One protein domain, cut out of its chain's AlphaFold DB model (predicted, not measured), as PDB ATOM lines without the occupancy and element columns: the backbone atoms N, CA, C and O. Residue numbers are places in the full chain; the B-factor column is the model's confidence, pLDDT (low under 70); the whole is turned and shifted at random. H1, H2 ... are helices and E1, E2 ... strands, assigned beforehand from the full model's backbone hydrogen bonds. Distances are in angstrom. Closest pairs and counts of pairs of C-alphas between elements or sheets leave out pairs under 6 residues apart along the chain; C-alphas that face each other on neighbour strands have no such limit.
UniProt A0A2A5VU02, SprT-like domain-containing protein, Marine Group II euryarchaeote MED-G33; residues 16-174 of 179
ATOM      1  N   SER A  16      40.619  -5.104 -36.304       83.69
ATOM      2  CA  SER A  16      41.866  -5.304 -37.060       83.69
ATOM      3  C   SER A  16      42.940  -5.973 -36.203       83.69
ATOM      4  O   SER A  16      43.671  -6.830 -36.685       83.69
ATOM      5  N   GLU A  17      42.988  -5.648 -34.914       88.00
ATOM      6  CA  GLU A  17      43.872  -6.301 -33.950       88.00
ATOM      7  C   GLU A  17      43.407  -7.731 -33.639       88.00
ATOM      8  O   GLU A  17      44.222  -8.649 -33.594       88.00
ATOM      9  N   VAL A  18      42.091  -7.961 -33.542       88.88
ATOM     10  CA  VAL A  18      41.534  -9.324 -33.483       88.88
ATOM     11  C   VAL A  18      41.861 -10.109 -34.759       88.88
ATOM     12  O   VAL A  18      42.266 -11.261 -34.665       88.88
ATOM     13  N   GLN A  19      41.752  -9.498 -35.943       91.25
ATOM     14  CA  GLN A  19      42.145 -10.118 -37.213       91.25
ATOM     15  C   GLN A  19      43.634 -10.473 -37.220       91.25
ATOM     16  O   GLN A  19      43.983 -11.569 -37.644       91.25
ATOM     17  N   ALA A  20      44.507  -9.589 -36.734       92.31
ATOM     18  CA  ALA A  20      45.936  -9.867 -36.623       92.31
ATOM     19  C   ALA A  20      46.209 -11.048 -35.679       92.31
ATOM     20  O   ALA A  20      46.997 -11.930 -36.017       92.31
ATOM     21  N   PHE A  21      45.508 -11.114 -34.543       94.12
ATOM     22  CA  PHE A  21      45.621 -12.235 -33.615       94.12
ATOM     23  C   PHE A  21      45.134 -13.557 -34.238       94.12
ATOM     24  O   PHE A  21      45.819 -14.574 -34.143       94.12
ATOM     25  N   VAL A  22      44.001 -13.548 -34.946       95.56
ATOM     26  CA  VAL A  22      43.504 -14.725 -35.679       95.56
ATOM     27  C   VAL A  22      44.481 -15.150 -36.777       95.56
ATOM     28  O   VAL A  22      44.781 -16.332 -36.887       95.56
ATOM     29  N   ASN A  23      45.039 -14.205 -37.541       95.94
ATOM     30  CA  ASN A  23      46.038 -14.496 -38.575       95.94
ATOM     31  C   ASN A  23      47.287 -15.154 -37.984       95.94
ATOM     32  O   ASN A  23      47.806 -16.106 -38.562       95.94
ATOM     33  N   GLN A  24      47.755 -14.672 -36.830       96.25
ATOM     34  CA  GLN A  24      48.867 -15.291 -36.118       96.25
ATOM     35  C   GLN A  24      48.542 -16.744 -35.744       96.25
ATOM     36  O   GLN A  24      49.354 -17.624 -36.008       96.25
ATOM     37  N   MET A  25      47.354 -17.016 -35.194       97.00
ATOM     38  CA  MET A  25      46.947 -18.388 -34.861       97.00
ATOM     39  C   MET A  25      46.804 -19.273 -36.105       97.00
ATOM     40  O   MET A  25      47.225 -20.422 -36.075       97.00
ATOM     41  N   CYS A  26      46.275 -18.748 -37.214       96.81
ATOM     42  CA  CYS A  26      46.229 -19.463 -38.491       96.81
ATOM     43  C   CYS A  26      47.622 -19.925 -38.938       96.81
ATOM     44  O   CYS A  26      47.774 -21.067 -39.351       96.81
ATOM     45  N   ILE A  27      48.638 -19.066 -38.813       96.81
ATOM     46  CA  ILE A  27      50.027 -19.412 -39.149       96.81
ATOM     47  C   ILE A  27      50.591 -20.433 -38.152       96.81
ATOM     48  O   ILE A  27      51.175 -21.429 -38.561       96.81
ATOM     49  N   GLU A  28      50.420 -20.197 -36.848       96.00
ATOM     50  CA  GLU A  28      50.981 -21.051 -35.791       96.00
ATOM     51  C   GLU A  28      50.410 -22.478 -35.800       96.00
ATOM     52  O   GLU A  28      51.129 -23.425 -35.486       96.00
ATOM     53  N   TYR A  29      49.134 -22.629 -36.157       95.88
ATOM     54  CA  TYR A  29      48.407 -23.900 -36.132       95.88
ATOM     55  C   TYR A  29      48.081 -24.433 -37.532       95.88
ATOM     56  O   TYR A  29      47.266 -25.346 -37.627       95.88
ATOM     57  N   ASP A  30      48.673 -23.854 -38.584       96.44
ATOM     58  CA  ASP A  30      48.503 -24.256 -39.990       96.44
ATOM     59  C   ASP A  30      47.020 -24.395 -40.415       96.44
ATOM     60  O   ASP A  30      46.585 -25.336 -41.073       96.44
ATOM     61  N   VAL A  31      46.207 -23.412 -40.016       94.75
ATOM     62  CA  VAL A  31      44.788 -23.305 -40.389       94.75
ATOM     63  C   VAL A  31      44.638 -22.268 -41.511       94.75
ATOM     64  O   VAL A  31      45.161 -21.158 -41.377       94.75
ATOM     65  N   PRO A  32      43.873 -22.549 -42.590       94.38
ATOM     66  CA  PRO A  32      43.623 -21.582 -43.656       94.38
ATOM     67  C   PRO A  32      43.062 -20.257 -43.142       94.38
ATOM     68  O   PRO A  32      42.382 -20.218 -42.117       94.38
ATOM     69  N   ALA A  33      43.289 -19.181 -43.895       94.62
ATOM     70  CA  ALA A  33      42.906 -17.832 -43.495       94.62
ATOM     71  C   ALA A  33      41.424 -17.721 -43.082       94.62
ATOM     72  O   ALA A  33      40.516 -18.160 -43.796       94.62
ATOM     73  N   ILE A  34      41.193 -17.072 -41.939       95.44
ATOM     74  CA  ILE A  34      39.870 -16.823 -41.361       95.44
ATOM     75  C   ILE A  34      39.600 -15.317 -41.385       95.44
ATOM     76  O   ILE A  34      40.412 -14.519 -40.915       95.44
ATOM     77  N   LYS A  35      38.443 -14.909 -41.909       93.69
ATOM     78  CA  LYS A  35      38.025 -13.503 -41.962       93.69
ATOM     79  C   LYS A  35      37.256 -13.117 -40.702       93.69
ATOM     80  O   LYS A  35      36.203 -13.677 -40.404       93.69
ATOM     81  N   VAL A  36      37.741 -12.108 -39.992       90.69
ATOM     82  CA  VAL A  36      37.034 -11.486 -38.873       90.69
ATOM     83  C   VAL A  36      36.074 -10.440 -39.423       90.69
ATOM     84  O   VAL A  36      36.475  -9.516 -40.131       90.69
ATOM     85  N   ILE A  37      34.791 -10.576 -39.096       89.31
ATOM     86  CA  ILE A  37      33.744  -9.655 -39.543       89.31
ATOM     87  C   ILE A  37      32.928  -9.136 -38.364       89.31
ATOM     88  O   ILE A  37      32.880  -9.740 -37.294       89.31
ATOM     89  N   VAL A  38      32.242  -8.016 -38.578       86.69
ATOM     90  CA  VAL A  38      31.316  -7.446 -37.597       86.69
ATOM     91  C   VAL A  38      29.881  -7.630 -38.067       86.69
ATOM     92  O   VAL A  38      29.544  -7.341 -39.216       86.69
ATOM     93  N   LYS A  39      29.024  -8.096 -37.158       88.56
ATOM     94  CA  LYS A  39      27.582  -8.260 -37.362       88.56
ATOM     95  C   LYS A  39      26.806  -7.577 -36.238       88.56
ATOM     96  O   LYS A  39      27.368  -7.229 -35.203       88.56
ATOM     97  N   SER A  40      25.511  -7.325 -36.431       86.25
ATOM     98  CA  SER A  40      24.688  -6.795 -35.340       86.25
ATOM     99  C   SER A  40      24.582  -7.828 -34.216       86.25
ATOM    100  O   SER A  40      24.635  -9.031 -34.464       86.25
ATOM    101  N   LYS A  41      24.372  -7.363 -32.981       86.75
ATOM    102  CA  LYS A  41      24.111  -8.252 -31.841       86.75
ATOM    103  C   LYS A  41      22.954  -9.216 -32.118       86.75
ATOM    104  O   LYS A  41      23.098 -10.408 -31.897       86.75
ATOM    105  N   SER A  42      21.861  -8.709 -32.690       90.00
ATOM    106  CA  SER A  42      20.712  -9.530 -33.078       90.00
ATOM    107  C   SER A  42      21.064 -10.627 -34.081       90.00
ATOM    108  O   SER A  42      20.514 -11.716 -33.995       90.00
ATOM    109  N   TRP A  43      21.978 -10.360 -35.017       92.81
ATOM    110  CA  TRP A  43      22.404 -11.354 -35.996       92.81
ATOM    111  C   TRP A  43      23.248 -12.448 -35.339       92.81
ATOM    112  O   TRP A  43      23.014 -13.625 -35.590       92.81
ATOM    113  N   VAL A  44      24.193 -12.069 -34.470       89.69
ATOM    114  CA  VAL A  44      25.041 -13.040 -33.759       89.69
ATOM    115  C   VAL A  44      24.202 -13.912 -32.827       89.69
ATOM    116  O   VAL A  44      24.345 -15.129 -32.849       89.69
ATOM    117  N   GLU A  45      23.275 -13.315 -32.075       92.06
ATOM    118  CA  GLU A  45      22.390 -14.064 -31.177       92.06
ATOM    119  C   GLU A  45      21.398 -14.959 -31.936       92.06
ATOM    120  O   GLU A  45      21.093 -16.056 -31.474       92.06
ATOM    121  N   TRP A  46      20.908 -14.525 -33.105       93.00
ATOM    122  CA  TRP A  46      20.085 -15.368 -33.980       93.00
ATOM    123  C   TRP A  46      20.860 -16.587 -34.494       93.00
ATOM    124  O   TRP A  46      20.297 -17.676 -34.555       93.00
ATOM    125  N   PHE A  47      22.136 -16.409 -34.846       90.00
ATOM    126  CA  PHE A  47      22.957 -17.472 -35.419       90.00
ATOM    127  C   PHE A  47      23.472 -18.462 -34.364       90.00
ATOM    128  O   PHE A  47      23.399 -19.668 -34.569       90.00
ATOM    129  N   ALA A  48      24.000 -17.958 -33.246       87.88
ATOM    130  CA  ALA A  48      24.754 -18.752 -32.270       87.88
ATOM    131  C   ALA A  48      24.065 -18.903 -30.904       87.88
ATOM    132  O   ALA A  48      24.575 -19.593 -30.025       87.88
ATOM    133  N   GLY A  49      22.901 -18.278 -30.716       86.69
ATOM    134  CA  GLY A  49      22.113 -18.364 -29.491       86.69
ATOM    135  C   GLY A  49      22.148 -17.100 -28.630       86.69
ATOM    136  O   GLY A  49      23.022 -16.237 -28.729       86.69
ATOM    137  N   ALA A  50      21.149 -16.980 -27.756       86.69
ATOM    138  CA  ALA A  50      20.953 -15.796 -26.927       86.69
ATOM    139  C   ALA A  50      22.148 -15.535 -25.991       86.69
ATOM    140  O   ALA A  50      22.615 -16.433 -25.292       86.69
ATOM    141  N   GLY A  51      22.609 -14.281 -25.931       82.25
ATOM    142  CA  GLY A  51      23.731 -13.867 -25.088       82.25
ATOM    143  C   GLY A  51      25.120 -14.121 -25.683       82.25
ATOM    144  O   GLY A  51      26.108 -13.656 -25.104       82.25
ATOM    145  N   VAL A  52      25.208 -14.796 -26.832       86.69
ATOM    146  CA  VAL A  52      26.458 -14.994 -27.568       86.69
ATOM    147  C   VAL A  52      26.837 -13.714 -28.315       86.69
ATOM    148  O   VAL A  52      25.989 -12.981 -28.821       86.69
ATOM    149  N   TRP A  53      28.134 -13.416 -28.358       87.06
ATOM    150  CA  TRP A  53      28.667 -12.184 -28.947       87.06
ATOM    151  C   TRP A  53      29.788 -12.423 -29.967       87.06
ATOM    152  O   TRP A  53      30.313 -11.458 -30.529       87.06
ATOM    153  N   ALA A  54      30.119 -13.686 -30.235       91.38
ATOM    154  CA  ALA A  54      30.968 -14.107 -31.339       91.38
ATOM    155  C   ALA A  54      30.501 -15.464 -31.885       91.38
ATOM    156  O   ALA A  54      29.864 -16.213 -31.154       91.38
ATOM    157  N   CYS A  55      30.779 -15.768 -33.149       92.94
ATOM    158  CA  CYS A  55      30.542 -17.102 -33.695       92.94
ATOM    159  C   CYS A  55      31.462 -17.428 -34.874       92.94
ATOM    160  O   CYS A  55      31.734 -16.580 -35.731       92.94
ATOM    161  N   ALA A  56      31.902 -18.679 -34.932       93.88
ATOM    162  CA  ALA A  56      32.602 -19.273 -36.056       93.88
ATOM    163  C   ALA A  56      31.621 -19.901 -37.051       93.88
ATOM    164  O   ALA A  56      30.662 -20.568 -36.670       93.88
ATOM    165  N   PHE A  57      31.870 -19.702 -38.342       92.56
ATOM    166  CA  PHE A  57      31.105 -20.355 -39.402       92.56
ATOM    167  C   PHE A  57      31.886 -20.387 -40.713       92.56
ATOM    168  O   PHE A  57      32.835 -19.624 -40.925       92.56
ATOM    169  N   TRP A  58      31.493 -21.291 -41.603       91.19
ATOM    170  CA  TRP A  58      32.152 -21.516 -42.881       91.19
ATOM    171  C   TRP A  58      31.142 -21.959 -43.936       91.19
ATOM    172  O   TRP A  58      30.116 -22.557 -43.615       91.19
ATOM    173  N   TRP A  59      31.438 -21.675 -45.201       85.75
ATOM    174  CA  TRP A  59      30.643 -22.132 -46.340       85.75
ATOM    175  C   TRP A  59      31.555 -22.636 -47.452       85.75
ATOM    176  O   TRP A  59      32.658 -22.110 -47.618       85.75
ATOM    177  N   ALA A  60      31.109 -23.655 -48.188       81.50
ATOM    178  CA  ALA A  60      31.805 -24.111 -49.387       81.50
ATOM    179  C   ALA A  60      31.790 -22.979 -50.421       81.50
ATOM    180  O   ALA A  60      30.764 -22.316 -50.593       81.50
ATOM    181  N   GLN A  61      32.934 -22.696 -51.040       74.75
ATOM    182  CA  GLN A  61      33.057 -21.590 -51.988       74.75
ATOM    183  C   GLN A  61      32.183 -21.807 -53.229       74.75
ATOM    184  O   GLN A  61      31.624 -20.846 -53.758       74.75
ATOM    185  N   ASP A  62      32.013 -23.066 -53.622       76.88
ATOM    186  CA  ASP A  62      30.988 -23.538 -54.541       76.88
ATOM    187  C   ASP A  62      30.531 -24.961 -54.160       76.88
ATOM    188  O   ASP A  62      31.133 -25.613 -53.304       76.88
ATOM    189  N   ASP A  63      29.465 -25.450 -54.802       67.25
ATOM    190  CA  ASP A  63      28.850 -26.760 -54.522       67.25
ATOM    191  C   ASP A  63      29.787 -27.962 -54.774       67.25
ATOM    192  O   ASP A  63      29.423 -29.105 -54.489       67.25
ATOM    193  N   LYS A  64      30.975 -27.734 -55.350       63.34
ATOM    194  CA  LYS A  64      31.958 -28.759 -55.719       63.34
ATOM    195  C   LYS A  64      33.333 -28.539 -55.083       63.34
ATOM    196  O   LYS A  64      34.214 -29.371 -55.296       63.34
ATOM    197  N   SER A  65      33.540 -27.458 -54.334       66.62
ATOM    198  CA  SER A  65      34.845 -27.111 -53.785       66.62
ATOM    199  C   SER A  65      35.030 -27.704 -52.391       66.62
ATOM    200  O   SER A  65      34.211 -27.476 -51.501       66.62
ATOM    201  N   ASP A  66      36.184 -28.324 -52.159       65.88
ATOM    202  CA  ASP A  66      36.678 -28.615 -50.805       65.88
ATOM    203  C   ASP A  66      37.228 -27.356 -50.099       65.88
ATOM    204  O   ASP A  66      37.670 -27.399 -48.941       65.88
ATOM    205  N   GLU A  67      37.207 -26.214 -50.792       76.88
ATOM    206  CA  GLU A  67      37.599 -24.916 -50.271       76.88
ATOM    207  C   GLU A  67      36.425 -24.240 -49.563       76.88
ATOM    208  O   GLU A  67      35.344 -24.026 -50.104       76.88
ATOM    209  N   PHE A  68      36.660 -23.878 -48.306       81.50
ATOM    210  CA  PHE A  68      35.681 -23.176 -47.492       81.50
ATOM    211  C   PHE A  68      36.130 -21.747 -47.259       81.50
ATOM    212  O   PHE A  68      37.290 -21.500 -46.921       81.50
ATOM    213  N   VAL A  69      35.198 -20.806 -47.330       87.31
ATOM    214  CA  VAL A  69      35.447 -19.461 -46.824       87.31
ATOM    215  C   VAL A  69      35.102 -19.449 -45.337       87.31
ATOM    216  O   VAL A  69      34.013 -19.862 -44.940       87.31
ATOM    217  N   ARG A  70      36.055 -19.026 -44.502       93.62
ATOM    218  CA  ARG A  70      35.994 -19.139 -43.037       93.62
ATOM    219  C   ARG A  70      35.810 -17.780 -42.391       93.62
ATOM    220  O   ARG A  70      36.517 -16.833 -42.741       93.62
ATOM    221  N   TYR A  71      34.909 -17.706 -41.417       93.94
ATOM    222  CA  TYR A  71      34.572 -16.469 -40.731       93.94
ATOM    223  C   TYR A  71      34.516 -16.636 -39.222       93.94
ATOM    224  O   TYR A  71      34.042 -17.647 -38.707       93.94
ATOM    225  N   ILE A  72      34.947 -15.590 -38.524       94.06
ATOM    226  CA  ILE A  72      34.564 -15.342 -37.136       94.06
ATOM    227  C   ILE A  72      33.807 -14.016 -37.130       94.06
ATOM    228  O   ILE A  72      34.370 -12.966 -37.453       94.06
ATOM    229  N   ALA A  73      32.518 -14.054 -36.802       91.44
ATOM    230  CA  ALA A  73      31.729 -12.848 -36.602       91.44
ATOM    231  C   ALA A  73      31.790 -12.420 -35.139       91.44
ATOM    232  O   ALA A  73      31.632 -13.244 -34.250       91.44
ATOM    233  N   PHE A  74      31.948 -11.121 -34.898       89.50
ATOM    234  CA  PHE A  74      31.747 -10.509 -33.588       89.50
ATOM    235  C   PHE A  74      30.564  -9.549 -33.622       89.50
ATOM    236  O   PHE A  74      30.301  -8.893 -34.637       89.50
ATOM    237  N   ASP A  75      29.879  -9.415 -32.488       84.50
ATOM    238  CA  ASP A  75      28.848  -8.399 -32.346       84.50
ATOM    239  C   ASP A  75      29.465  -6.986 -32.447       84.50
ATOM    240  O   ASP A  75      30.539  -6.703 -31.907       84.50
ATOM    241  N   GLY A  76      28.773  -6.069 -33.124       69.56
ATOM    242  CA  GLY A  76      29.230  -4.695 -33.364       69.56
ATOM    243  C   GLY A  76      29.240  -3.777 -32.139       69.56
ATOM    244  O   GLY A  76      29.791  -2.675 -32.177       69.56
ATOM    245  N   GLN A  77      28.637  -4.198 -31.026       68.50
ATOM    246  CA  GLN A  77      28.732  -3.501 -29.743       68.50
ATOM    247  C   GLN A  77      30.042  -3.849 -29.017       68.50
ATOM    248  O   GLN A  77      30.578  -3.016 -28.280       68.50
ATOM    249  N   LYS A  78      30.566  -5.057 -29.241       68.12
ATOM    250  CA  LYS A  78      31.763  -5.638 -28.629       68.12
ATOM    251  C   LYS A  78      32.972  -5.597 -29.551       68.12
ATOM    252  O   LYS A  78      34.080  -5.627 -29.033       68.12
ATOM    253  N   CYS A  79      32.806  -5.497 -30.860       66.69
ATOM    254  CA  CYS A  79      33.887  -5.309 -31.819       66.69
ATOM    255  C   CYS A  79      33.480  -4.195 -32.783       66.69
ATOM    256  O   CYS A  79      32.550  -4.350 -33.567       66.69
ATOM    257  N   ARG A  80      34.133  -3.033 -32.698       60.75
ATOM    258  CA  ARG A  80      33.853  -1.909 -33.600       60.75
ATOM    259  C   ARG A  80      34.923  -1.844 -34.686       60.75
ATOM    260  O   ARG A  80      36.099  -1.684 -34.374       60.75
ATOM    261  N   ILE A  81      34.494  -1.937 -35.944       49.12
ATOM    262  CA  ILE A  81      35.255  -1.482 -37.113       49.12
ATOM    263  C   ILE A  81      34.687  -0.108 -37.457       49.12
ATOM    264  O   ILE A  81      33.512  -0.018 -37.811       49.12
ATOM    265  N   SER A  82      35.468   0.964 -37.334       43.69
ATOM    266  CA  SER A  82      35.132   2.214 -38.018       43.69
ATOM    267  C   SER A  82      35.957   2.281 -39.294       43.69
ATOM    268  O   SER A  82      37.180   2.248 -39.240       43.69
ATOM    269  N   GLY A  83      35.278   2.379 -40.439       38.47
ATOM    270  CA  GLY A  83      35.892   2.576 -41.761       38.47
ATOM    271  C   GLY A  83      36.575   3.936 -41.948       38.47
ATOM    272  O   GLY A  83      37.067   4.213 -43.029       38.47
ATOM    273  N   ASN A  84      36.627   4.754 -40.896       38.50
ATOM    274  CA  ASN A  84      37.562   5.858 -40.759       38.50
ATOM    275  C   ASN A  84      38.463   5.518 -39.573       38.50
ATOM    276  O   ASN A  84      37.975   5.296 -38.458       38.50
ATOM    277  N   ASP A  85      39.758   5.421 -39.846       48.25
ATOM    278  CA  ASP A  85      40.795   5.154 -38.865       48.25
ATOM    279  C   ASP A  85      40.652   6.055 -37.626       48.25
ATOM    280  O   ASP A  85      40.554   7.276 -37.733       48.25
ATOM    281  N   ARG A  86      40.746   5.407 -36.455       40.38
ATOM    282  CA  ARG A  86      40.857   5.933 -35.077       40.38
ATOM    283  C   ARG A  86      39.568   6.015 -34.232       40.38
ATOM    284  O   ARG A  86      38.703   6.871 -34.366       40.38
ATOM    285  N   SER A  87      39.606   5.163 -33.200       45.22
ATOM    286  CA  SER A  87      39.371   5.515 -31.790       45.22
ATOM    287  C   SER A  87      37.956   5.502 -31.212       45.22
ATOM    288  O   SER A  87      37.605   6.394 -30.443       45.22
ATOM    289  N   ILE A  88      37.202   4.413 -31.377       47.03
ATOM    290  CA  ILE A  88      36.392   3.970 -30.228       47.03
ATOM    291  C   ILE A  88      36.980   2.659 -29.719       47.03
ATOM    292  O   ILE A  88      36.576   1.596 -30.194       47.03
ATOM    293  N   PRO A  89      37.942   2.730 -28.774       54.06
ATOM    294  CA  PRO A  89      38.466   1.550 -28.114       54.06
ATOM    295  C   PRO A  89      37.296   0.750 -27.590       54.06
ATOM    296  O   PRO A  89      36.357   1.315 -27.007       54.06
ATOM    297  N   ILE A  90      37.342  -0.561 -27.777       62.81
ATOM    298  CA  ILE A  90      36.307  -1.358 -27.166       62.81
ATOM    299  C   ILE A  90      36.337  -1.117 -25.649       62.81
ATOM    300  O   ILE A  90      37.390  -1.123 -25.011       62.81
ATOM    301  N   LYS A  91      35.162  -0.848 -25.071       69.19
ATOM    302  CA  LYS A  91      35.016  -0.450 -23.672       69.19
ATOM    303  C   LYS A  91      35.329  -1.615 -22.729       69.19
ATOM    304  O   LYS A  91      34.430  -2.285 -22.227       69.19
ATOM    305  N   ILE A  92      36.612  -1.815 -22.452       79.12
ATOM    306  CA  ILE A  92      37.122  -2.736 -21.439       79.12
ATOM    307  C   ILE A  92      37.362  -1.929 -20.162       79.12
ATOM    308  O   ILE A  92      38.268  -1.099 -20.073       79.12
ATOM    309  N   LYS A  93      36.509  -2.160 -19.166       85.94
ATOM    310  CA  LYS A  93      36.577  -1.510 -17.853       85.94
ATOM    311  C   LYS A  93      37.482  -2.270 -16.891       85.94
ATOM    312  O   LYS A  93      38.103  -1.660 -16.025       85.94
ATOM    313  N   HIS A  94      37.535  -3.590 -17.039       90.75
ATOM    314  CA  HIS A  94      38.141  -4.487 -16.069       90.75
ATOM    315  C   HIS A  94      39.084  -5.479 -16.743       90.75
ATOM    316  O   HIS A  94      38.814  -5.943 -17.847       90.75
ATOM    317  N   ARG A  95      40.168  -5.843 -16.056       90.56
ATOM    318  CA  ARG A  95      41.173  -6.789 -16.557       90.56
ATOM    319  C   ARG A  95      40.574  -8.130 -16.980       90.56
ATOM    320  O   ARG A  95      40.956  -8.649 -18.023       90.56
ATOM    321  N   TYR A  96      39.613  -8.665 -16.220       91.12
ATOM    322  CA  TYR A  96      38.971  -9.939 -16.568       91.12
ATOM    323  C   TYR A  96      38.292  -9.912 -17.947       91.12
ATOM    324  O   TYR A  96      38.229 -10.943 -18.603       91.12
ATOM    325  N   GLN A  97      37.828  -8.743 -18.403       90.06
ATOM    326  CA  GLN A  97      37.176  -8.603 -19.706       90.06
ATOM    327  C   GLN A  97      38.172  -8.719 -20.860       90.06
ATOM    328  O   GLN A  97      37.767  -9.038 -21.970       90.06
ATOM    329  N   VAL A  98      39.463  -8.452 -20.624       90.81
ATOM    330  CA  VAL A  98      40.491  -8.736 -21.633       90.81
ATOM    331  C   VAL A  98      40.698 -10.244 -21.734       90.81
ATOM    332  O   VAL A  98      40.633 -10.776 -22.835       90.81
ATOM    333  N   ALA A  99      40.857 -10.936 -20.600       93.38
ATOM    334  CA  ALA A  99      41.008 -12.393 -20.577       93.38
ATOM    335  C   ALA A  99      39.820 -13.107 -21.240       93.38
ATOM    336  O   ALA A  99      40.024 -13.972 -22.081       93.38
ATOM    337  N   GLU A 100      38.594 -12.684 -20.918       91.69
ATOM    338  CA  GLU A 100      37.360 -13.184 -21.534       91.69
ATOM    339  C   GLU A 100      37.386 -13.044 -23.059       91.69
ATOM    340  O   GLU A 100      36.964 -13.946 -23.772       91.69
ATOM    341  N   ARG A 101      37.941 -11.948 -23.585       90.69
ATOM    342  CA  ARG A 101      38.025 -11.753 -25.033       90.69
ATOM    343  C   ARG A 101      39.100 -12.568 -25.706       90.69
ATOM    344  O   ARG A 101      38.832 -13.107 -26.771       90.69
ATOM    345  N   VAL A 102      40.290 -12.637 -25.112       94.00
ATOM    346  CA  VAL A 102      41.357 -13.509 -25.619       94.00
ATOM    347  C   VAL A 102      40.826 -14.937 -25.692       94.00
ATOM    348  O   VAL A 102      40.925 -15.573 -26.736       94.00
ATOM    349  N   HIS A 103      40.157 -15.381 -24.625       95.25
ATOM    350  CA  HIS A 103      39.481 -16.666 -24.574       95.25
ATOM    351  C   HIS A 103      38.451 -16.838 -25.693       95.25
ATOM    352  O   HIS A 103      38.505 -17.845 -26.383       95.25
ATOM    353  N   THR A 104      37.557 -15.874 -25.928       93.56
ATOM    354  CA  THR A 104      36.557 -15.995 -27.002       93.56
ATOM    355  C   THR A 104      37.185 -16.053 -28.390       93.56
ATOM    356  O   THR A 104      36.760 -16.861 -29.202       93.56
ATOM    357  N   VAL A 105      38.220 -15.259 -28.681       95.06
ATOM    358  CA  VAL A 105      38.908 -15.355 -29.983       95.06
ATOM    359  C   VAL A 105      39.532 -16.745 -30.163       95.06
ATOM    360  O   VAL A 105      39.408 -17.331 -31.236       95.06
ATOM    361  N   ILE A 106      40.145 -17.294 -29.108       97.31
ATOM    362  CA  ILE A 106      40.674 -18.667 -29.096       97.31
ATOM    363  C   ILE A 106      39.544 -19.693 -29.287       97.31
ATOM    364  O   ILE A 106      39.689 -20.603 -30.096       97.31
ATOM    365  N   HIS A 107      38.416 -19.542 -28.591       96.31
ATOM    366  CA  HIS A 107      37.252 -20.429 -28.686       96.31
ATOM    367  C   HIS A 107      36.752 -20.549 -30.129       96.31
ATOM    368  O   HIS A 107      36.672 -21.649 -30.677       96.31
ATOM    369  N   GLU A 108      36.498 -19.408 -30.777       96.12
ATOM    370  CA  GLU A 108      36.017 -19.388 -32.160       96.12
ATOM    371  C   GLU A 108      37.067 -19.921 -33.146       96.12
ATOM    372  O   GLU A 108      36.729 -20.567 -34.138       96.12
ATOM    373  N   PHE A 109      38.356 -19.698 -32.876       97.50
ATOM    374  CA  PHE A 109      39.431 -20.267 -33.686       97.50
ATOM    375  C   PHE A 109      39.456 -21.801 -33.629       97.50
ATOM    376  O   PHE A 109      39.628 -22.455 -34.659       97.50
ATOM    377  N   ILE A 110      39.242 -22.396 -32.454       97.62
ATOM    378  CA  ILE A 110      39.281 -23.854 -32.283       97.62
ATOM    379  C   ILE A 110      38.175 -24.537 -33.095       97.62
ATOM    380  O   ILE A 110      38.423 -25.594 -33.678       97.62
ATOM    381  N   HIS A 111      36.994 -23.924 -33.228       96.44
ATOM    382  CA  HIS A 111      35.956 -24.433 -34.132       96.44
ATOM    383  C   HIS A 111      36.483 -24.597 -35.571       96.44
ATOM    384  O   HIS A 111      36.291 -25.651 -36.185       96.44
ATOM    385  N   HIS A 112      37.230 -23.610 -36.081       96.44
ATOM    386  CA  HIS A 112      37.866 -23.683 -37.403       96.44
ATOM    387  C   HIS A 112      38.994 -24.706 -37.474       96.44
ATOM    388  O   HIS A 112      39.096 -25.407 -38.480       96.44
ATOM    389  N   TYR A 113      39.814 -24.823 -36.426       96.62
ATOM    390  CA  TYR A 113      40.868 -25.838 -36.346       96.62
ATOM    391  C   TYR A 113      40.284 -27.248 -36.493       96.62
ATOM    392  O   TYR A 113      40.728 -28.032 -37.336       96.62
ATOM    393  N   PHE A 114      39.232 -27.560 -35.730       95.56
ATOM    394  CA  PHE A 114      38.612 -28.880 -35.786       95.56
ATOM    395  C   PHE A 114      37.908 -29.144 -37.115       95.56
ATOM    396  O   PHE A 114      38.025 -30.242 -37.666       95.56
ATOM    397  N   HIS A 115      37.227 -28.136 -37.665       93.06
ATOM    398  CA  HIS A 115      36.643 -28.258 -38.993       93.06
ATOM    399  C   HIS A 115      37.723 -28.485 -40.065       93.06
ATOM    400  O   HIS A 115      37.529 -29.296 -40.967       93.06
ATOM    401  N   HIS A 116      38.877 -27.819 -39.974       92.62
ATOM    402  CA  HIS A 116      39.951 -27.966 -40.951       92.62
ATOM    403  C   HIS A 116      40.566 -29.373 -40.943       92.62
ATOM    404  O   HIS A 116      40.564 -30.023 -41.993       92.62
ATOM    405  N   TYR A 117      41.030 -29.839 -39.779       93.06
ATOM    406  CA  TYR A 117      41.804 -31.080 -39.653       93.06
ATOM    407  C   TYR A 117      40.961 -32.348 -39.557       93.06
ATOM    408  O   TYR A 117      41.401 -33.406 -39.999       93.06
ATOM    409  N   PHE A 118      39.755 -32.260 -38.992       92.00
ATOM    410  CA  PHE A 118      38.930 -33.442 -38.726       92.00
ATOM    411  C   PHE A 118      37.606 -33.441 -39.490       92.00
ATOM    412  O   PHE A 118      36.889 -34.434 -39.436       92.00
ATOM    413  N   LYS A 119      37.268 -32.351 -40.197       89.25
ATOM    414  CA  LYS A 119      35.982 -32.185 -40.901       89.25
ATOM    415  C   LYS A 119      34.765 -32.389 -39.988       89.25
ATOM    416  O   LYS A 119      33.700 -32.791 -40.448       89.25
ATOM    417  N   ILE A 120      34.914 -32.107 -38.691       88.69
ATOM    418  CA  ILE A 120      33.835 -32.245 -37.710       88.69
ATOM    419  C   ILE A 120      33.287 -30.885 -37.296       88.69
ATOM    420  O   ILE A 120      34.035 -29.922 -37.115       88.69
ATOM    421  N   ASN A 121      31.975 -30.839 -37.083       85.06
ATOM    422  CA  ASN A 121      31.347 -29.743 -36.365       85.06
ATOM    423  C   ASN A 121      31.524 -29.963 -34.848       85.06
ATOM    424  O   ASN A 121      31.346 -31.072 -34.341       85.06
ATOM    425  N   THR A 122      31.912 -28.908 -34.133       88.56
ATOM    426  CA  THR A 122      32.228 -28.920 -32.700       88.56
ATOM    427  C   THR A 122      31.248 -28.115 -31.841       88.56
ATOM    428  O   THR A 122      31.588 -27.806 -30.703       88.56
ATOM    429  N   ASP A 123      30.022 -27.857 -32.314       83.44
ATOM    430  CA  ASP A 123      28.957 -27.152 -31.565       83.44
ATOM    431  C   ASP A 123      28.718 -27.697 -30.140       83.44
ATOM    432  O   ASP A 123      28.340 -26.958 -29.237       83.44
ATOM    433  N   GLY A 124      28.954 -28.995 -29.912       83.38
ATOM    434  CA  GLY A 124      28.811 -29.632 -28.596       83.38
ATOM    435  C   GLY A 124      30.014 -29.487 -27.649       83.38
ATOM    436  O   GLY A 124      29.964 -29.997 -26.529       83.38
ATOM    437  N   HIS A 125      31.112 -28.859 -28.090       90.88
ATOM    438  CA  HIS A 125      32.353 -28.647 -27.325       90.88
ATOM    439  C   HIS A 125      32.844 -29.907 -26.590       90.88
ATOM    440  O   HIS A 125      32.927 -29.947 -25.355       90.88
ATOM    441  N   GLY A 126      33.148 -30.964 -27.349       90.56
ATOM    442  CA  GLY A 126      33.611 -32.251 -26.814       90.56
ATOM    443  C   GLY A 126      34.921 -32.172 -26.012       90.56
ATOM    444  O   GLY A 126      35.587 -31.140 -25.936       90.56
ATOM    445  N   SER A 127      35.332 -33.291 -25.412       91.94
ATOM    446  CA  SER A 127      36.507 -33.348 -24.523       91.94
ATOM    447  C   SER A 127      37.804 -32.872 -25.190       91.94
ATOM    448  O   SER A 127      38.567 -32.133 -24.569       91.94
ATOM    449  N   MET A 128      38.032 -33.235 -26.457       93.88
ATOM    450  CA  MET A 128      39.191 -32.773 -27.232       93.88
ATOM    451  C   MET A 128      39.165 -31.262 -27.479       93.88
ATOM    452  O   MET A 128      40.189 -30.610 -27.288       93.88
ATOM    453  N   PHE A 129      38.001 -30.703 -27.826       95.25
ATOM    454  CA  PHE A 129      37.824 -29.257 -27.986       95.25
ATOM    455  C   PHE A 129      38.200 -28.528 -26.694       95.25
ATOM    456  O   PHE A 129      39.044 -27.639 -26.693       95.25
ATOM    457  N   ARG A 130      37.635 -28.962 -25.559       94.50
ATOM    458  CA  ARG A 130      37.893 -28.347 -24.246       94.50
ATOM    459  C   ARG A 130      39.341 -28.489 -23.800       94.50
ATOM    460  O   ARG A 130      39.862 -27.608 -23.121       94.50
ATOM    461  N   LYS A 131      39.988 -29.606 -24.138       94.94
ATOM    462  CA  LYS A 131      41.410 -29.810 -23.856       94.94
ATOM    463  C   LYS A 131      42.250 -28.778 -24.609       94.94
ATOM    464  O   LYS A 131      43.004 -28.055 -23.965       94.94
ATOM    465  N   MET A 132      42.045 -28.658 -25.921       96.12
ATOM    466  CA  MET A 132      42.743 -27.675 -26.750       96.12
ATOM    467  C   MET A 132      42.462 -26.242 -26.284       96.12
ATOM    468  O   MET A 132      43.379 -25.439 -26.162       96.12
ATOM    469  N   GLU A 133      41.214 -25.936 -25.923       96.31
ATOM    470  CA  GLU A 133      40.837 -24.621 -25.405       96.31
ATOM    471  C   GLU A 133      41.605 -24.254 -24.135       96.31
ATOM    472  O   GLU A 133      42.120 -23.140 -24.022       96.31
ATOM    473  N   ARG A 134      41.736 -25.191 -23.190       95.75
ATOM    474  CA  ARG A 134      42.536 -24.980 -21.977       95.75
ATOM    475  C   ARG A 134      44.019 -24.821 -22.295       95.75
ATOM    476  O   ARG A 134      44.648 -23.939 -21.718       95.75
ATOM    477  N   GLU A 135      44.565 -25.651 -23.180       95.69
ATOM    478  CA  GLU A 135      45.983 -25.620 -23.560       95.69
ATOM    479  C   GLU A 135      46.350 -24.288 -24.228       95.69
ATOM    480  O   GLU A 135      47.249 -23.599 -23.748       95.69
ATOM    481  N   MET A 136      45.578 -23.855 -25.230       96.81
ATOM    482  CA  MET A 136      45.793 -22.579 -25.918       96.81
ATOM    483  C   MET A 136      45.643 -21.376 -24.980       96.81
ATOM    484  O   MET A 136      46.460 -20.460 -25.001       96.81
ATOM    485  N   ASN A 137      44.626 -21.361 -24.110       96.81
ATOM    486  CA  ASN A 137      44.466 -20.272 -23.137       96.81
ATOM    487  C   ASN A 137      45.619 -20.236 -22.114       96.81
ATOM    488  O   ASN A 137      46.071 -19.151 -21.724       96.81
ATOM    489  N   ALA A 138      46.136 -21.400 -21.706       95.31
ATOM    490  CA  ALA A 138      47.251 -21.498 -20.769       95.31
ATOM    491  C   ALA A 138      48.558 -20.923 -21.340       95.31
ATOM    492  O   ALA A 138      49.364 -20.403 -20.562       95.31
ATOM    493  N   GLU A 139      48.743 -20.912 -22.667       94.81
ATOM    494  CA  GLU A 139      49.866 -20.213 -23.309       94.81
ATOM    495  C   GLU A 139      49.885 -18.723 -22.961       94.81
ATOM    496  O   GLU A 139      50.956 -18.158 -22.776       94.81
ATOM    497  N   TYR A 140      48.714 -18.104 -22.786       93.81
ATOM    498  CA  TYR A 140      48.550 -16.708 -22.363       93.81
ATOM    499  C   TYR A 140      48.420 -16.558 -20.839       93.81
ATOM    500  O   TYR A 140      48.140 -15.472 -20.325       93.81
ATOM    501  N   GLY A 141      48.598 -17.641 -20.081       94.19
ATOM    502  CA  GLY A 141      48.420 -17.652 -18.632       94.19
ATOM    503  C   GLY A 141      46.971 -17.411 -18.197       94.19
ATOM    504  O   GLY A 141      46.746 -16.954 -17.071       94.19
ATOM    505  N   ILE A 142      46.005 -17.681 -19.082       95.62
ATOM    506  CA  ILE A 142      44.571 -17.565 -18.828       95.62
ATOM    507  C   ILE A 142      44.034 -18.950 -18.473       95.62
ATOM    508  O   ILE A 142      44.134 -19.896 -19.244       95.62
ATOM    509  N   TYR A 143      43.439 -19.055 -17.291       95.12
ATOM    510  CA  TYR A 143      42.796 -20.261 -16.785       95.12
ATOM    511  C   TYR A 143      41.355 -19.923 -16.397       95.12
ATOM    512  O   TYR A 143      41.036 -18.761 -16.132       95.12
ATOM    513  N   PHE A 144      40.462 -20.910 -16.402       94.50
ATOM    514  CA  PHE A 144      39.037 -20.698 -16.156       94.50
ATOM    515  C   PHE A 144      38.330 -21.994 -15.744       94.50
ATOM    516  O   PHE A 144      38.833 -23.106 -15.944       94.50
ATOM    517  N   PHE A 145      37.123 -21.838 -15.202       89.88
ATOM    518  CA  PHE A 145      36.214 -22.931 -14.871       89.88
ATOM    519  C   PHE A 145      34.993 -22.873 -15.783       89.88
ATOM    520  O   PHE A 145      34.494 -21.793 -16.064       89.88
ATOM    521  N   TYR A 146      34.463 -24.012 -16.223       86.69
ATOM    522  CA  TYR A 146      33.155 -24.000 -16.880       86.69
ATOM    523  C   TYR A 146      32.048 -23.921 -15.830       86.69
ATOM    524  O   TYR A 146      32.119 -24.583 -14.792       86.69
ATOM    525  N   SER A 147      31.016 -23.127 -16.092       83.12
ATOM    526  CA  SER A 147      29.768 -23.182 -15.334       83.12
ATOM    527  C   SER A 147      28.882 -24.343 -15.783       83.12
ATOM    528  O   SER A 147      29.179 -25.053 -16.739       83.12
ATOM    529  N   ARG A 148      27.768 -24.546 -15.067       79.19
ATOM    530  CA  ARG A 148      26.786 -25.610 -15.346       79.19
ATOM    531  C   ARG A 148      26.126 -25.498 -16.724       79.19
ATOM    532  O   ARG A 148      25.659 -26.498 -17.246       79.19
ATOM    533  N   ASP A 149      26.091 -24.297 -17.288       78.31
ATOM    534  CA  ASP A 149      25.645 -24.003 -18.656       78.31
ATOM    535  C   ASP A 149      26.765 -24.208 -19.696       78.31
ATOM    536  O   ASP A 149      26.613 -23.811 -20.843       78.31
ATOM    537  N   ASN A 150      27.884 -24.829 -19.303       78.75
ATOM    538  CA  ASN A 150      29.048 -25.163 -20.124       78.75
ATOM    539  C   ASN A 150      29.886 -23.992 -20.651       78.75
ATOM    540  O   ASN A 150      30.899 -24.250 -21.303       78.75
ATOM    541  N   TYR A 151      29.551 -22.749 -20.306       80.50
ATOM    542  CA  TYR A 151      30.345 -21.573 -20.661       80.50
ATOM    543  C   TYR A 151      31.537 -21.387 -19.722       80.50
ATOM    544  O   TYR A 151      31.450 -21.650 -18.519       80.50
ATOM    545  N   ALA A 152      32.662 -20.906 -20.251       83.00
ATOM    546  CA  ALA A 152      33.787 -20.502 -19.420       83.00
ATOM    547  C   ALA A 152      33.388 -19.324 -18.518       83.00
ATOM    548  O   ALA A 152      32.865 -18.303 -18.963       83.00
ATOM    549  N   ARG A 153      33.653 -19.461 -17.222       83.06
ATOM    550  CA  ARG A 153      33.450 -18.442 -16.194       83.06
ATOM    551  C   ARG A 153      34.659 -18.381 -15.262       83.06
ATOM    552  O   ARG A 153      35.483 -19.287 -15.184       83.06
ATOM    553  N   MET A 154      34.744 -17.279 -14.515       86.69
ATOM    554  CA  MET A 154      35.759 -17.066 -13.473       86.69
ATOM    555  C   MET A 154      37.205 -17.185 -13.982       86.69
ATOM    556  O   MET A 154      37.965 -18.031 -13.528       86.69
ATOM    557  N   PHE A 155      37.603 -16.305 -14.901       92.81
ATOM    558  CA  PHE A 155      38.975 -16.258 -15.416       92.81
ATOM    559  C   PHE A 155      40.006 -15.898 -14.331       92.81
ATOM    560  O   PHE A 155      39.860 -14.893 -13.618       92.81
ATOM    561  N   HIS A 156      41.075 -16.686 -14.247       93.50
ATOM    562  CA  HIS A 156      42.131 -16.590 -13.244       93.50
ATOM    563  C   HIS A 156      43.524 -16.877 -13.828       93.50
ATOM    564  O   HIS A 156      43.667 -17.366 -14.947       93.50
ATOM    565  N   ASN A 157      44.568 -16.548 -13.066       92.00
ATOM    566  CA  ASN A 157      45.949 -16.905 -13.398       92.00
ATOM    567  C   ASN A 157      46.310 -18.316 -12.893       92.00
ATOM    568  O   ASN A 157      45.509 -18.976 -12.233       92.00
ATOM    569  N   PHE A 158      47.548 -18.751 -13.142       89.50
ATOM    570  CA  PHE A 158      48.059 -20.062 -12.716       89.50
ATOM    571  C   PHE A 158      47.853 -20.363 -11.218       89.50
ATOM    572  O   PHE A 158      47.597 -21.501 -10.845       89.50
ATOM    573  N   TRP A 159      47.905 -19.342 -10.359       89.50
ATOM    574  CA  TRP A 159      47.763 -19.476  -8.904       89.50
ATOM    575  C   TRP A 159      46.305 -19.458  -8.414       89.50
ATOM    576  O   TRP A 159      46.065 -19.403  -7.212       89.50
ATOM    577  N   GLY A 160      45.321 -19.443  -9.317       88.75
ATOM    578  CA  GLY A 160      43.902 -19.360  -8.957       88.75
ATOM    579  C   GLY A 160      43.415 -17.946  -8.621       88.75
ATOM    580  O   GLY A 160      42.240 -17.757  -8.310       88.75
ATOM    581  N   PHE A 161      44.271 -16.923  -8.720       90.50
ATOM    582  CA  PHE A 161      43.847 -15.546  -8.486       90.50
ATOM    583  C   PHE A 161      43.084 -15.015  -9.697       90.50
ATOM    584  O   PHE A 161      43.627 -14.904 -10.801       90.50
ATOM    585  N   GLY A 162      41.820 -14.656  -9.475       92.31
ATOM    586  CA  GLY A 162      40.978 -14.038 -10.493       92.31
ATOM    587  C   GLY A 162      41.588 -12.743 -11.031       92.31
ATOM    588  O   GLY A 162      42.180 -11.956 -10.289       92.31
ATOM    589  N   PHE A 163      41.402 -12.467 -12.324       91.00
ATOM    590  CA  PHE A 163      41.921 -11.229 -12.929       91.00
ATOM    591  C   PHE A 163      41.277  -9.954 -12.359       91.00
ATOM    592  O   PHE A 163      41.882  -8.880 -12.409       91.00
ATOM    593  N   GLY A 164      40.086 -10.086 -11.765       87.56
ATOM    594  CA  GLY A 164      39.450  -9.070 -10.933       87.56
ATOM    595  C   GLY A 164      38.912  -7.854 -11.693       87.56
ATOM    596  O   GLY A 164      39.041  -7.718 -12.912       87.56
ATOM    597  N   LYS A 165      38.290  -6.938 -10.938       90.88
ATOM    598  CA  LYS A 165      37.646  -5.716 -11.453       90.88
ATOM    599  C   LYS A 165      38.595  -4.513 -11.566       90.88
ATOM    600  O   LYS A 165      38.140  -3.398 -11.805       90.88
ATOM    601  N   ARG A 166      39.911  -4.690 -11.413       91.50
ATOM    602  CA  ARG A 166      40.845  -3.569 -11.603       91.50
ATOM    603  C   ARG A 166      40.856  -3.114 -13.063       91.50
ATOM    604  O   ARG A 166      40.685  -3.939 -13.964       91.50
ATOM    605  N   LYS A 167      41.093  -1.821 -13.297       90.62
ATOM    606  CA  LYS A 167      41.298  -1.287 -14.648       90.62
ATOM    607  C   LYS A 167      42.532  -1.965 -15.276       90.62
ATOM    608  O   LYS A 167      43.539  -2.121 -14.574       90.62
ATOM    609  N   PRO A 168      42.464  -2.424 -16.538       89.75
ATOM    610  CA  PRO A 168      43.624  -3.005 -17.207       89.75
ATOM    611  C   PRO A 168      44.678  -1.923 -17.478       89.75
ATOM    612  O   PRO A 168      44.326  -0.788 -17.808       89.75
ATOM    613  N   ASN A 169      45.955  -2.270 -17.321       88.69
ATOM    614  CA  ASN A 169      47.082  -1.419 -17.713       88.69
ATOM    615  C   ASN A 169      47.511  -1.711 -19.167       88.69
ATOM    616  O   ASN A 169      46.940  -2.586 -19.812       88.69
ATOM    617  N   ALA A 170      48.511  -0.993 -19.686       86.50
ATOM    618  CA  ALA A 170      49.013  -1.187 -21.052       86.50
ATOM    619  C   ALA A 170      49.460  -2.638 -21.323       86.50
ATOM    620  O   ALA A 170      49.137  -3.200 -22.366       86.50
ATOM    621  N   THR A 171      50.127  -3.282 -20.363       87.50
ATOM    622  CA  THR A 171      50.555  -4.686 -20.469       87.50
ATOM    623  C   THR A 171      49.375  -5.651 -20.541       87.50
ATOM    624  O   THR A 171      49.363  -6.538 -21.386       87.50
ATOM    625  N   ASP A 172      48.352  -5.454 -19.701       88.38
ATOM    626  CA  ASP A 172      47.114  -6.240 -19.739       88.38
ATOM    627  C   ASP A 172      46.359  -6.058 -21.059       88.38
ATOM    628  O   ASP A 172      45.471  -6.842 -21.349       88.38
ATOM    629  N   ARG A 173      46.647  -5.005 -21.828       85.44
ATOM    630  CA  ARG A 173      46.010  -4.716 -23.119       85.44
ATOM    631  C   ARG A 173      46.871  -5.092 -24.319       85.44
ATOM    632  O   ARG A 173      46.456  -4.832 -25.442       85.44
ATOM    633  N   GLY A 174      48.062  -5.649 -24.092       82.94
ATOM    634  CA  GLY A 174      49.005  -5.953 -25.165       82.94
ATOM    635  C   GLY A 174      49.553  -4.709 -25.873       82.94
ATOM    636  O   GLY A 174      49.956  -4.797 -27.024       82.94
TER     637      GLY A 174
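AT A GLANCE: This is residues 16 to 174 of the 179 residues of the protein "SprT-like domain-containing protein" of Marine Group II euryarchaeote MED-G33 (UniProt A0A2A5VU02). A long helix, H3, runs through the middle, packing on a strongly twisted three-stranded sheet with residues 101 to 116 and on the small hairpin E4 and E5 with residues 95 to 107. H1 shares H3's face of the larger sheet and H2 covers the other, three layers with helices on both faces; H4 packs on H3, and loop residues 82 to 87 stick out. The printed part has 159 residues, with elements in the order H1 E1 H2 E2 E3 H3 H4 E4 E5, class mixed, helices and strands. The larger sheet, order E1 E3 E2, is mixed; the whole is compact, radius of gyration of the C-alphas 15.9 A, spanning 51 by 42 by 31 A.

HOW THE PARTS SIT: Start at inner strand E3, residues 68 to 75: E1, residues 34 to 39, is its parallel neighbour, with N 37 and O 72 2.9 A apart, and E2, residues 54 to 60, forms an antiparallel hairpin with it, with N 71 and O 57 2.9 A apart. H3, residues 95 to 118, is on this sheet at a height of 9.8 A; its closest C-alphas to E2 are Glu 108 and Ala 56, 5.2 A. On the same face, H1, residues 16 to 28, touches residues 105 to 109 of H3 alone, closest C-alphas Val 22 and Phe 109, 7.2 A, at a steep tilt of 45 degrees, the same way. H2, residues 41 to 48, is on the opposite face; its closest C-alphas to E3 are Lys 41 and Asp 75, 4.8 A. H4, residues 127 to 139, touches H3, closest C-alphas Asn 137 and His 103, 6.3 A, at a steep tilt of 47 degrees, opposite ways. E4, residues 143 to 146, and E5, residues 152 to 156, form an antiparallel hairpin, with N 153 and O 145 2.7 A apart. Every O i to N i+4 pair is within hydrogen-bond range in H1, H2 and H4, and 19 of 20 in H3.

IN THESE COORDINATES: Find C-alpha 16 at (41.866, -5.304, -37.060), where H1 begins; H3 runs 34.7 A from C-alpha 95 at (41.173, -6.789, -16.557), and E5 ends at C-alpha 156, (42.131, -16.590, -13.244). E3 measures 22.2 A and E2 20.7 A.

THE WHOLE: The C-alphas of Lys 64 and Arg 166 are the two farthest apart, 51.6 A. The printed part has no cut; the link from E3 to H3 is long, and pLDDT is under 70 at residues 63 to 66 and 76 to 91.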